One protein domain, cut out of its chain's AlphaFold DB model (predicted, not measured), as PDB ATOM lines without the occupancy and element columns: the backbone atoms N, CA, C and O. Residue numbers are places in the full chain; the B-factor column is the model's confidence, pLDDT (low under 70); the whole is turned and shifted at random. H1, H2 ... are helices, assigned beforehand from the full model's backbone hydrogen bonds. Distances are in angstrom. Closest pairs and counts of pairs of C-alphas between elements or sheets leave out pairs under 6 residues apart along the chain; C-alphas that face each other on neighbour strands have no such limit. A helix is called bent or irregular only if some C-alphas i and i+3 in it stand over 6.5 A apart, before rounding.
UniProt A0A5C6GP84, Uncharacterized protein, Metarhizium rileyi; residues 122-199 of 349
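What this domain is: This is residues 122 to 199 of the 349 residues of an uncharacterized protein of Metarhizium rileyi (UniProt A0A5C6GP84). One very long helix, H1, makes nearly the whole length of the domain, and at its last residues the chain folds back into a small head in which the short helices H2 and H3 lie next to each other, running opposite ways. Residues 122 to 157 of H1 stick out from this head as a long free arm. The printed part has 78 residues with three named helices, in the order H1, H2, H3, and no named strand; the class is all helix. The whole is extended, with a radius of gyration of the C-alphas of 22.0 A, and the C-alphas span 70 by 25 by 17 A.

Where its parts are: Find C-alpha 122 at (-0.393, 8.147, -42.517), where H1, residues 122 to 167, begins. From there the helix runs 65.9 A to C-alpha 167 at (13.516, -45.602, -6.938); watch y fall and z rise between these two points. After a tight link of 4 residues, look for H2, residues 172 to 183, which is 17.7 A from first to last C-alpha. H2 is irregular: C-alphas 173 and 176 are 7.1 A apart, against about 5 A in a regular helix. A short link of 6 residues then leads to H3, residues 190 to 199, which is 14.6 A long and ends at C-alpha 199 at (6.270, -37.592, 10.162).

How they stand to each other: Start at the far end of H1, where it touches H2 with residues 161 to 166 alone. The closest C-alphas of the two are those of Ser 165 and Ile 175, 6.5 A apart. H1 and H2 form a helical hairpin and run opposite ways at a steep tilt of 41 degrees. Go on to H3, which touches H2; their closest C-alphas, those of Leu 177 and Ala 192, are 5.6 A apart. H2 and H3 also form a helical hairpin, running opposite ways at a shallow tilt of 25 degrees. H1 and H3 are apart. In the backbones of H1 and H3 every O i to N i+4 pair is within hydrogen-bond range; in H2 it is 6 of 8.

The domain as a whole: The outline is a rod, and the two C-alphas farthest apart are those of Glu 122 and Phe 199, 70.1 A. Set aside residues 122 to 157, which stand free, and the body that remains has 42 residues, spans 26 by 22 by 13 A and has a radius of gyration of 10.0 A. The printed part has no cut, and neither link is long. The mean pLDDT of the printed part of this model is 87.0, and no printed residue is under 70.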
ATOM      1  N   GLU A 122       0.809   8.449 -43.293       74.62
ATOM      2  CA  GLU A 122      -0.393   8.147 -42.517       74.62
ATOM      3  C   GLU A 122      -0.809   6.682 -42.691       74.62
ATOM      4  O   GLU A 122      -1.052   5.990 -41.707       74.62
ATOM      5  N   ASP A 123      -0.840   6.179 -43.927       78.31
ATOM      6  CA  ASP A 123      -1.222   4.801 -44.239       78.31
ATOM      7  C   ASP A 123      -0.149   3.801 -43.796       78.31
ATOM      8  O   ASP A 123      -0.478   2.739 -43.275       78.31
ATOM      9  N   ILE A 124       1.136   4.150 -43.906       77.06
ATOM     10  CA  ILE A 124       2.257   3.353 -43.385       77.06
ATOM     11  C   ILE A 124       2.235   3.338 -41.854       77.06
ATOM     12  O   ILE A 124       2.437   2.286 -41.257       77.06
ATOM     13  N   MET A 125       1.946   4.469 -41.203       75.06
ATOM     14  CA  MET A 125       1.793   4.550 -39.750       75.06
ATOM     15  C   MET A 125       0.579   3.745 -39.284       75.06
ATOM     16  O   MET A 125       0.693   2.998 -38.319       75.06
ATOM     17  N   ARG A 126      -0.555   3.828 -39.989       84.06
ATOM     18  CA  ARG A 126      -1.742   2.995 -39.742       84.06
ATOM     19  C   ARG A 126      -1.425   1.520 -39.925       84.06
ATOM     20  O   ARG A 126      -1.780   0.732 -39.062       84.06
ATOM     21  N   THR A 127      -0.708   1.164 -40.986       79.38
ATOM     22  CA  THR A 127      -0.287  -0.214 -41.262       79.38
ATOM     23  C   THR A 127       0.700  -0.708 -40.209       79.38
ATOM     24  O   THR A 127       0.568  -1.834 -39.755       79.38
ATOM     25  N   TRP A 128       1.649   0.116 -39.756       84.56
ATOM     26  CA  TRP A 128       2.583  -0.231 -38.684       84.56
ATOM     27  C   TRP A 128       1.875  -0.368 -37.340       84.56
ATOM     28  O   TRP A 128       2.127  -1.334 -36.635       84.56
ATOM     29  N   LEU A 129       0.957   0.543 -37.001       89.56
ATOM     30  CA  LEU A 129       0.117   0.440 -35.807       89.56
ATOM     31  C   LEU A 129      -0.758  -0.816 -35.872       89.56
ATOM     32  O   LEU A 129      -0.832  -1.555 -34.897       89.56
ATOM     33  N   GLN A 130      -1.369  -1.105 -37.020       79.38
ATOM     34  CA  GLN A 130      -2.185  -2.296 -37.245       79.38
ATOM     35  C   GLN A 130      -1.348  -3.580 -37.165       79.38
ATOM     36  O   GLN A 130      -1.754  -4.502 -36.466       79.38
ATOM     37  N   ALA A 131      -0.160  -3.607 -37.775       82.31
ATOM     38  CA  ALA A 131       0.797  -4.709 -37.688       82.31
ATOM     39  C   ALA A 131       1.294  -4.909 -36.252       82.31
ATOM     40  O   ALA A 131       1.327  -6.033 -35.774       82.31
ATOM     41  N   LYS A 132       1.575  -3.829 -35.514       80.00
ATOM     42  CA  LYS A 132       1.860  -3.858 -34.068       80.00
ATOM     43  C   LYS A 132       0.706  -4.457 -33.270       80.00
ATOM     44  O   LYS A 132       0.925  -5.204 -32.323       80.00
ATOM     45  N   THR A 133      -0.524  -4.104 -33.633       83.69
ATOM     46  CA  THR A 133      -1.730  -4.605 -32.963       83.69
ATOM     47  C   THR A 133      -1.941  -6.094 -33.268       83.69
ATOM     48  O   THR A 133      -2.360  -6.854 -32.396       83.69
ATOM     49  N   GLU A 134      -1.622  -6.532 -34.487       77.81
ATOM     50  CA  GLU A 134      -1.671  -7.930 -34.928       77.81
ATOM     51  C   GLU A 134      -0.541  -8.783 -34.317       77.81
ATOM     52  O   GLU A 134      -0.788  -9.906 -33.868       77.81
ATOM     53  N   GLU A 135       0.672  -8.239 -34.222       74.00
ATOM     54  CA  GLU A 135       1.834  -8.855 -33.573       74.00
ATOM     55  C   GLU A 135       1.581  -9.058 -32.072       74.00
ATOM     56  O   GLU A 135       1.823 -10.137 -31.541       74.00
ATOM     57  N   GLU A 136       0.998  -8.076 -31.375       77.12
ATOM     58  CA  GLU A 136       0.644  -8.246 -29.957       77.12
ATOM     59  C   GLU A 136      -0.452  -9.310 -29.767       77.12
ATOM     60  O   GLU A 136      -0.425 -10.078 -28.802       77.12
ATOM     61  N   LYS A 137      -1.407  -9.407 -30.701       79.69
ATOM     62  CA  LYS A 137      -2.463 -10.429 -30.657       79.69
ATOM     63  C   LYS A 137      -1.891 -11.837 -30.837       79.69
ATOM     64  O   LYS A 137      -2.252 -12.740 -30.084       79.69
ATOM     65  N   THR A 138      -1.009 -12.024 -31.816       71.94
ATOM     66  CA  THR A 138      -0.342 -13.315 -32.064       71.94
ATOM     67  C   THR A 138       0.603 -13.680 -30.922       71.94
ATOM     68  O   THR A 138       0.584 -14.814 -30.450       71.94
ATOM     69  N   ARG A 139       1.307 -12.700 -30.348       82.50
ATOM     70  CA  ARG A 139       2.110 -12.878 -29.130       82.50
ATOM     71  C   ARG A 139       1.284 -13.368 -27.939       82.50
ATOM     72  O   ARG A 139       1.749 -14.192 -27.155       82.50
ATOM     73  N   GLN A 140       0.055 -12.881 -27.785       81.00
ATOM     74  CA  GLN A 140      -0.828 -13.305 -26.695       81.00
ATOM     75  C   GLN A 140      -1.283 -14.769 -26.856       81.00
ATOM     76  O   GLN A 140      -1.411 -15.496 -25.867       81.00
ATOM     77  N   GLU A 141      -1.486 -15.219 -28.097       82.62
ATOM     78  CA  GLU A 141      -1.779 -16.619 -28.426       82.62
ATOM     79  C   GLU A 141      -0.565 -17.534 -28.189       82.62
ATOM     80  O   GLU A 141      -0.700 -18.605 -27.584       82.62
ATOM     81  N   GLU A 142       0.631 -17.088 -28.583       86.88
ATOM     82  CA  GLU A 142       1.880 -17.803 -28.314       86.88
ATOM     83  C   GLU A 142       2.145 -17.925 -26.810       86.88
ATOM     84  O   GLU A 142       2.457 -19.016 -26.333       86.88
ATOM     85  N   GLU A 143       1.946 -16.857 -26.028       88.06
ATOM     86  CA  GLU A 143       2.182 -16.899 -24.581       88.06
ATOM     87  C   GLU A 143       1.178 -17.818 -23.863       88.06
ATOM     88  O   GLU A 143       1.534 -18.492 -22.895       88.06
ATOM     89  N   LYS A 144      -0.067 -17.926 -24.354       89.56
ATOM     90  CA  LYS A 144      -1.038 -18.907 -23.838       89.56
ATOM     91  C   LYS A 144      -0.557 -20.340 -24.078       89.56
ATOM     92  O   LYS A 144      -0.579 -21.160 -23.159       89.56
ATOM     93  N   THR A 145      -0.088 -20.629 -25.290       89.56
ATOM     94  CA  THR A 145       0.459 -21.948 -25.651       89.56
ATOM     95  C   THR A 145       1.748 -22.247 -24.877       89.56
ATOM     96  O   THR A 145       1.996 -23.378 -24.448       89.56
ATOM     97  N   ARG A 146       2.552 -21.216 -24.605       93.12
ATOM     98  CA  ARG A 146       3.762 -21.303 -23.785       93.12
ATOM     99  C   ARG A 146       3.444 -21.643 -22.331       93.12
ATOM    100  O   ARG A 146       4.106 -22.507 -21.763       93.12
ATOM    101  N   GLN A 147       2.413 -21.033 -21.745       95.50
ATOM    102  CA  GLN A 147       1.957 -21.379 -20.394       95.50
ATOM    103  C   GLN A 147       1.469 -22.828 -20.299       95.50
ATOM    104  O   GLN A 147       1.771 -23.514 -19.324       95.50
ATOM    105  N   GLU A 148       0.743 -23.319 -21.306       93.44
ATOM    106  CA  GLU A 148       0.340 -24.727 -21.357       93.44
ATOM    107  C   GLU A 148       1.557 -25.654 -21.449       93.44
ATOM    108  O   GLU A 148       1.652 -26.622 -20.694       93.44
ATOM    109  N   THR A 149       2.520 -25.315 -22.309       94.31
ATOM    110  CA  THR A 149       3.771 -26.070 -22.460       94.31
ATOM    111  C   THR A 149       4.528 -26.143 -21.139       94.31
ATOM    112  O   THR A 149       4.888 -27.234 -20.699       94.31
ATOM    113  N   LEU A 150       4.687 -25.006 -20.457       96.94
ATOM    114  CA  LEU A 150       5.335 -24.929 -19.150       96.94
ATOM    115  C   LEU A 150       4.598 -25.773 -18.102       96.94
ATOM    116  O   LEU A 150       5.216 -26.483 -17.314       96.94
ATOM    117  N   ARG A 151       3.262 -25.742 -18.102       96.75
ATOM    118  CA  ARG A 151       2.443 -26.545 -17.186       96.75
ATOM    119  C   ARG A 151       2.608 -28.048 -17.437       96.75
ATOM    120  O   ARG A 151       2.610 -28.834 -16.489       96.75
ATOM    121  N   LEU A 152       2.714 -28.463 -18.698       97.56
ATOM    122  CA  LEU A 152       2.955 -29.861 -19.063       97.56
ATOM    123  C   LEU A 152       4.381 -30.299 -18.718       97.56
ATOM    124  O   LEU A 152       4.574 -31.413 -18.230       97.56
ATOM    125  N   GLU A 153       5.362 -29.424 -18.920       96.50
ATOM    126  CA  GLU A 153       6.752 -29.653 -18.534       96.50
ATOM    127  C   GLU A 153       6.886 -29.807 -17.017       96.50
ATOM    128  O   GLU A 153       7.461 -30.792 -16.562       96.50
ATOM    129  N   GLN A 154       6.256 -28.924 -16.236       95.69
ATOM    130  CA  GLN A 154       6.198 -29.036 -14.778       95.69
ATOM    131  C   GLN A 154       5.673 -30.412 -14.350       95.69
ATOM    132  O   GLN A 154       6.321 -31.099 -13.567       95.69
ATOM    133  N   ARG A 155       4.552 -30.873 -14.919       96.06
ATOM    134  CA  ARG A 155       3.998 -32.205 -14.612       96.06
ATOM    135  C   ARG A 155       4.936 -33.343 -14.994       96.06
ATOM    136  O   ARG A 155       4.996 -34.345 -14.286       96.06
ATOM    137  N   ARG A 156       5.631 -33.217 -16.127       97.31
ATOM    138  CA  ARG A 156       6.622 -34.205 -16.565       97.31
ATOM    139  C   ARG A 156       7.765 -34.285 -15.559       97.31
ATOM    140  O   ARG A 156       8.087 -35.390 -15.137       97.31
ATOM    141  N   VAL A 157       8.333 -33.145 -15.168       96.31
ATOM    142  CA  VAL A 157       9.436 -33.065 -14.200       96.31
ATOM    143  C   VAL A 157       8.989 -33.577 -12.832       96.31
ATOM    144  O   VAL A 157       9.671 -34.403 -12.241       96.31
ATOM    145  N   GLU A 158       7.810 -33.181 -12.356       94.25
ATOM    146  CA  GLU A 158       7.239 -33.683 -11.103       94.25
ATOM    147  C   GLU A 158       7.044 -35.202 -11.126       94.25
ATOM    148  O   GLU A 158       7.441 -35.887 -10.190       94.25
ATOM    149  N   MET A 159       6.482 -35.763 -12.197       96.44
ATOM    150  CA  MET A 159       6.316 -37.215 -12.316       96.44
ATOM    151  C   MET A 159       7.660 -37.954 -12.336       96.44
ATOM    152  O   MET A 159       7.767 -39.036 -11.756       96.44
ATOM    153  N   ASP A 160       8.667 -37.393 -13.000       96.06
ATOM    154  CA  ASP A 160      10.011 -37.969 -13.053       96.06
ATOM    155  C   ASP A 160      10.666 -37.944 -11.668       96.06
ATOM    156  O   ASP A 160      11.074 -38.984 -11.158       96.06
ATOM    157  N   MET A 161      10.595 -36.804 -10.976       94.12
ATOM    158  CA  MET A 161      11.041 -36.672  -9.587       94.12
ATOM    159  C   MET A 161      10.306 -37.638  -8.644       94.12
ATOM    160  O   MET A 161      10.918 -38.175  -7.720       94.12
ATOM    161  N   LEU A 162       9.008 -37.900  -8.859       95.06
ATOM    162  CA  LEU A 162       8.240 -38.863  -8.058       95.06
ATOM    163  C   LEU A 162       8.799 -40.275  -8.265       95.06
ATOM    164  O   LEU A 162       8.999 -41.014  -7.300       95.06
ATOM    165  N   ARG A 163       9.072 -40.648  -9.520       96.62
ATOM    166  CA  ARG A 163       9.648 -41.952  -9.879       96.62
ATOM    167  C   ARG A 163      11.061 -42.114  -9.334       96.62
ATOM    168  O   ARG A 163      11.356 -43.159  -8.754       96.62
ATOM    169  N   ASP A 164      11.893 -41.088  -9.458       95.31
ATOM    170  CA  ASP A 164      13.259 -41.086  -8.943       95.31
ATOM    171  C   ASP A 164      13.293 -41.140  -7.418       95.31
ATOM    172  O   ASP A 164      14.097 -41.881  -6.855       95.31
ATOM    173  N   SER A 165      12.376 -40.448  -6.734       94.44
ATOM    174  CA  SER A 165      12.271 -40.505  -5.272       94.44
ATOM    175  C   SER A 165      11.919 -41.913  -4.791       94.44
ATOM    176  O   SER A 165      12.563 -42.443  -3.885       94.44
ATOM    177  N   LEU A 166      10.938 -42.554  -5.438       94.75
ATOM    178  CA  LEU A 166      10.549 -43.932  -5.131       94.75
ATOM    179  C   LEU A 166      11.684 -44.919  -5.424       94.75
ATOM    180  O   LEU A 166      11.966 -45.799  -4.610       94.75
ATOM    181  N   ARG A 167      12.371 -44.761  -6.561       96.19
ATOM    182  CA  ARG A 167      13.516 -45.602  -6.938       96.19
ATOM    183  C   ARG A 167      14.723 -45.389  -6.020       96.19
ATOM    184  O   ARG A 167      15.457 -46.337  -5.762       96.19
ATOM    185  N   GLY A 168      14.907 -44.172  -5.514       95.38
ATOM    186  CA  GLY A 168      15.932 -43.803  -4.538       95.38
ATOM    187  C   GLY A 168      15.638 -44.271  -3.111       95.38
ATOM    188  O   GLY A 168      16.454 -44.037  -2.223       95.38
ATOM    189  N   GLY A 169      14.499 -44.932  -2.875       96.00
ATOM    190  CA  GLY A 169      14.128 -45.468  -1.566       96.00
ATOM    191  C   GLY A 169      13.549 -44.434  -0.599       96.00
ATOM    192  O   GLY A 169      13.438 -44.725   0.590       96.00
ATOM    193  N   ILE A 170      13.163 -43.244  -1.076       95.12
ATOM    194  CA  ILE A 170      12.466 -42.247  -0.256       95.12
ATOM    195  C   ILE A 170      11.037 -42.755   0.007       95.12
ATOM    196  O   ILE A 170      10.278 -42.969  -0.943       95.12
ATOM    197  N   PRO A 171      10.626 -42.934   1.276       93.25
ATOM    198  CA  PRO A 171       9.267 -43.329   1.621       93.25
ATOM    199  C   PRO A 171       8.222 -42.353   1.056       93.25
ATOM    200  O   PRO A 171       8.408 -41.139   1.186       93.25
ATOM    201  N   PRO A 172       7.083 -42.843   0.519       92.31
ATOM    202  CA  PRO A 172       6.010 -42.012  -0.034       92.31
ATOM    203  C   PRO A 172       5.601 -40.779   0.795       92.31
ATOM    204  O   PRO A 172       5.484 -39.706   0.201       92.31
ATOM    205  N   PRO A 173       5.430 -40.856   2.136       91.44
ATOM    206  CA  PRO A 173       5.078 -39.678   2.935       91.44
ATOM    207  C   PRO A 173       6.146 -38.575   2.954       91.44
ATOM    208  O   PRO A 173       5.818 -37.415   3.181       91.44
ATOM    209  N   MET A 174       7.415 -38.912   2.710       90.56
ATOM    210  CA  MET A 174       8.519 -37.947   2.737       90.56
ATOM    211  C   MET A 174       8.765 -37.272   1.386       90.56
ATOM    212  O   MET A 174       9.416 -36.230   1.339       90.56
ATOM    213  N   ILE A 175       8.237 -37.809   0.284       93.69
ATOM    214  CA  ILE A 175       8.468 -37.277  -1.069       93.69
ATOM    215  C   ILE A 175       8.109 -35.784  -1.200       93.69
ATOM    216  O   ILE A 175       8.917 -35.035  -1.752       93.69
ATOM    217  N   PRO A 176       6.978 -35.289  -0.660       90.69
ATOM    218  CA  PRO A 176       6.667 -33.866  -0.748       90.69
ATOM    219  C   PRO A 176       7.700 -32.958  -0.068       90.69
ATOM    220  O   PRO A 176       7.904 -31.828  -0.508       90.69
ATOM    221  N   LEU A 177       8.382 -33.451   0.973       91.19
ATOM    222  CA  LEU A 177       9.457 -32.723   1.653       91.19
ATOM    223  C   LEU A 177      10.677 -32.584   0.742       91.19
ATOM    224  O   LEU A 177      11.289 -31.522   0.681       91.19
ATOM    225  N   VAL A 178      10.994 -33.638  -0.011       90.06
ATOM    226  CA  VAL A 178      12.090 -33.636  -0.986       90.06
ATOM    227  C   VAL A 178      11.783 -32.677  -2.132       90.06
ATOM    228  O   VAL A 178      12.630 -31.860  -2.480       90.06
ATOM    229  N   PHE A 179      10.552 -32.689  -2.650       90.44
ATOM    230  CA  PHE A 179      10.109 -31.758  -3.694       90.44
ATOM    231  C   PHE A 179      10.202 -30.303  -3.233       90.44
ATOM    232  O   PHE A 179      10.727 -29.451  -3.948       90.44
ATOM    233  N   ALA A 180       9.734 -30.026  -2.016       89.56
ATOM    234  CA  ALA A 180       9.800 -28.699  -1.426       89.56
ATOM    235  C   ALA A 180      11.252 -28.247  -1.178       89.56
ATOM    236  O   ALA A 180      11.591 -27.099  -1.459       89.56
ATOM    237  N   GLY A 181      12.122 -29.146  -0.706       86.12
ATOM    238  CA  GLY A 181      13.539 -28.861  -0.467       86.12
ATOM    239  C   GLY A 181      14.354 -28.650  -1.747       86.12
ATOM    240  O   GLY A 181      15.231 -27.785  -1.780       86.12
ATOM    241  N   MET A 182      14.037 -29.390  -2.814       84.62
ATOM    242  CA  MET A 182      14.655 -29.230  -4.135       84.62
ATOM    243  C   MET A 182      14.222 -27.924  -4.810       84.62
ATOM    244  O   MET A 182      15.062 -27.213  -5.357       84.62
ATOM    245  N   ALA A 183      12.935 -27.575  -4.735       79.75
ATOM    246  CA  ALA A 183      12.396 -26.373  -5.373       79.75
ATOM    247  C   ALA A 183      12.901 -25.063  -4.740       79.75
ATOM    248  O   ALA A 183      13.011 -24.050  -5.426       79.75
ATOM    249  N   ALA A 184      13.215 -25.074  -3.443       75.88
ATOM    250  CA  ALA A 184      13.602 -23.885  -2.685       75.88
ATOM    251  C   ALA A 184      15.106 -23.839  -2.340       75.88
ATOM    252  O   ALA A 184      15.518 -23.183  -1.377       75.88
ATOM    253  N   GLY A 185      15.944 -24.522  -3.133       73.88
ATOM    254  CA  GLY A 185      17.404 -24.368  -3.086       73.88
ATOM    255  C   GLY A 185      18.037 -24.756  -1.746       73.88
ATOM    256  O   GLY A 185      18.998 -24.120  -1.320       73.88
ATOM    257  N   GLY A 186      17.485 -25.761  -1.059       72.06
ATOM    258  CA  GLY A 186      17.953 -26.203   0.259       72.06
ATOM    259  C   GLY A 186      17.268 -25.522   1.449       72.06
ATOM    260  O   GLY A 186      17.551 -25.881   2.589       72.06
ATOM    261  N   THR A 187      16.338 -24.590   1.216       75.62
ATOM    262  CA  THR A 187      15.493 -24.014   2.275       75.62
ATOM    263  C   THR A 187      14.109 -24.653   2.239       75.62
ATOM    264  O   THR A 187      13.429 -24.618   1.224       75.62
ATOM    265  N   LEU A 188      13.681 -25.299   3.323       79.31
ATOM    266  CA  LEU A 188      12.373 -25.950   3.355       79.31
ATOM    267  C   LEU A 188      11.276 -24.889   3.610       79.31
ATOM    268  O   LEU A 188      11.385 -24.154   4.594       79.31
ATOM    269  N   PRO A 189      10.216 -24.780   2.786       83.88
ATOM    270  CA  PRO A 189       9.113 -23.860   3.063       83.88
ATOM    271  C   PRO A 189       8.374 -24.261   4.351       83.88
ATOM    272  O   PRO A 189       8.287 -25.443   4.678       83.88
ATOM    273  N   GLN A 190       7.788 -23.292   5.065       83.75
ATOM    274  CA  GLN A 190       7.145 -23.526   6.374       83.75
ATOM    275  C   GLN A 190       6.082 -24.636   6.370       83.75
ATOM    276  O   GLN A 190       5.935 -25.362   7.349       83.75
ATOM    277  N   THR A 191       5.362 -24.814   5.264       82.44
ATOM    278  CA  THR A 191       4.384 -25.901   5.104       82.44
ATOM    279  C   THR A 191       5.036 -27.280   5.080       82.44
ATOM    280  O   THR A 191       4.494 -28.235   5.626       82.44
ATOM    281  N   ALA A 192       6.217 -27.391   4.477       84.88
ATOM    282  CA  ALA A 192       6.985 -28.623   4.477       84.88
ATOM    283  C   ALA A 192       7.631 -28.878   5.848       84.88
ATOM    284  O   ALA A 192       7.763 -30.032   6.236       84.88
ATOM    285  N   VAL A 193       7.961 -27.838   6.627       84.62
ATOM    286  CA  VAL A 193       8.412 -28.011   8.023       84.62
ATOM    287  C   VAL A 193       7.304 -28.639   8.869       84.62
ATOM    288  O   VAL A 193       7.558 -29.605   9.582       84.62
ATOM    289  N   ASP A 194       6.071 -28.146   8.746       86.12
ATOM    290  CA  ASP A 194       4.900 -28.713   9.430       86.12
ATOM    291  C   ASP A 194       4.659 -30.185   9.045       86.12
ATOM    292  O   ASP A 194       4.487 -31.046   9.910       86.12
ATOM    293  N   TRP A 195       4.760 -30.510   7.752       86.25
ATOM    294  CA  TRP A 195       4.665 -31.898   7.287       86.25
ATOM    295  C   TRP A 195       5.802 -32.768   7.825       86.25
ATOM    296  O   TRP A 195       5.551 -33.890   8.260       86.25
ATOM    297  N   ALA A 196       7.035 -32.260   7.865       85.12
ATOM    298  CA  ALA A 196       8.157 -32.979   8.456       85.12
ATOM    299  C   ALA A 196       7.900 -33.271   9.941       85.12
ATOM    300  O   ALA A 196       8.118 -34.397  10.386       85.12
ATOM    301  N   GLN A 197       7.362 -32.306  10.692       83.00
ATOM    302  CA  GLN A 197       7.011 -32.506  12.100       83.00
ATOM    303  C   GLN A 197       5.953 -33.598  12.280       83.00
ATOM    304  O   GLN A 197       6.074 -34.405  13.196       83.00
ATOM    305  N   GLN A 198       4.964 -33.699  11.387       78.38
ATOM    306  CA  GLN A 198       3.966 -34.770  11.452       78.38
ATOM    307  C   GLN A 198       4.577 -36.171  11.262       78.38
ATOM    308  O   GLN A 198       4.115 -37.125  11.885       78.38
ATOM    309  N   PHE A 199       5.625 -36.302  10.444       71.06
ATOM    310  CA  PHE A 199       6.270 -37.592  10.162       71.06
ATOM    311  C   PHE A 199       7.445 -37.940  11.080       71.06
ATOM    312  O   PHE A 199       7.722 -39.124  11.256       71.06
TER     313      PHE A 199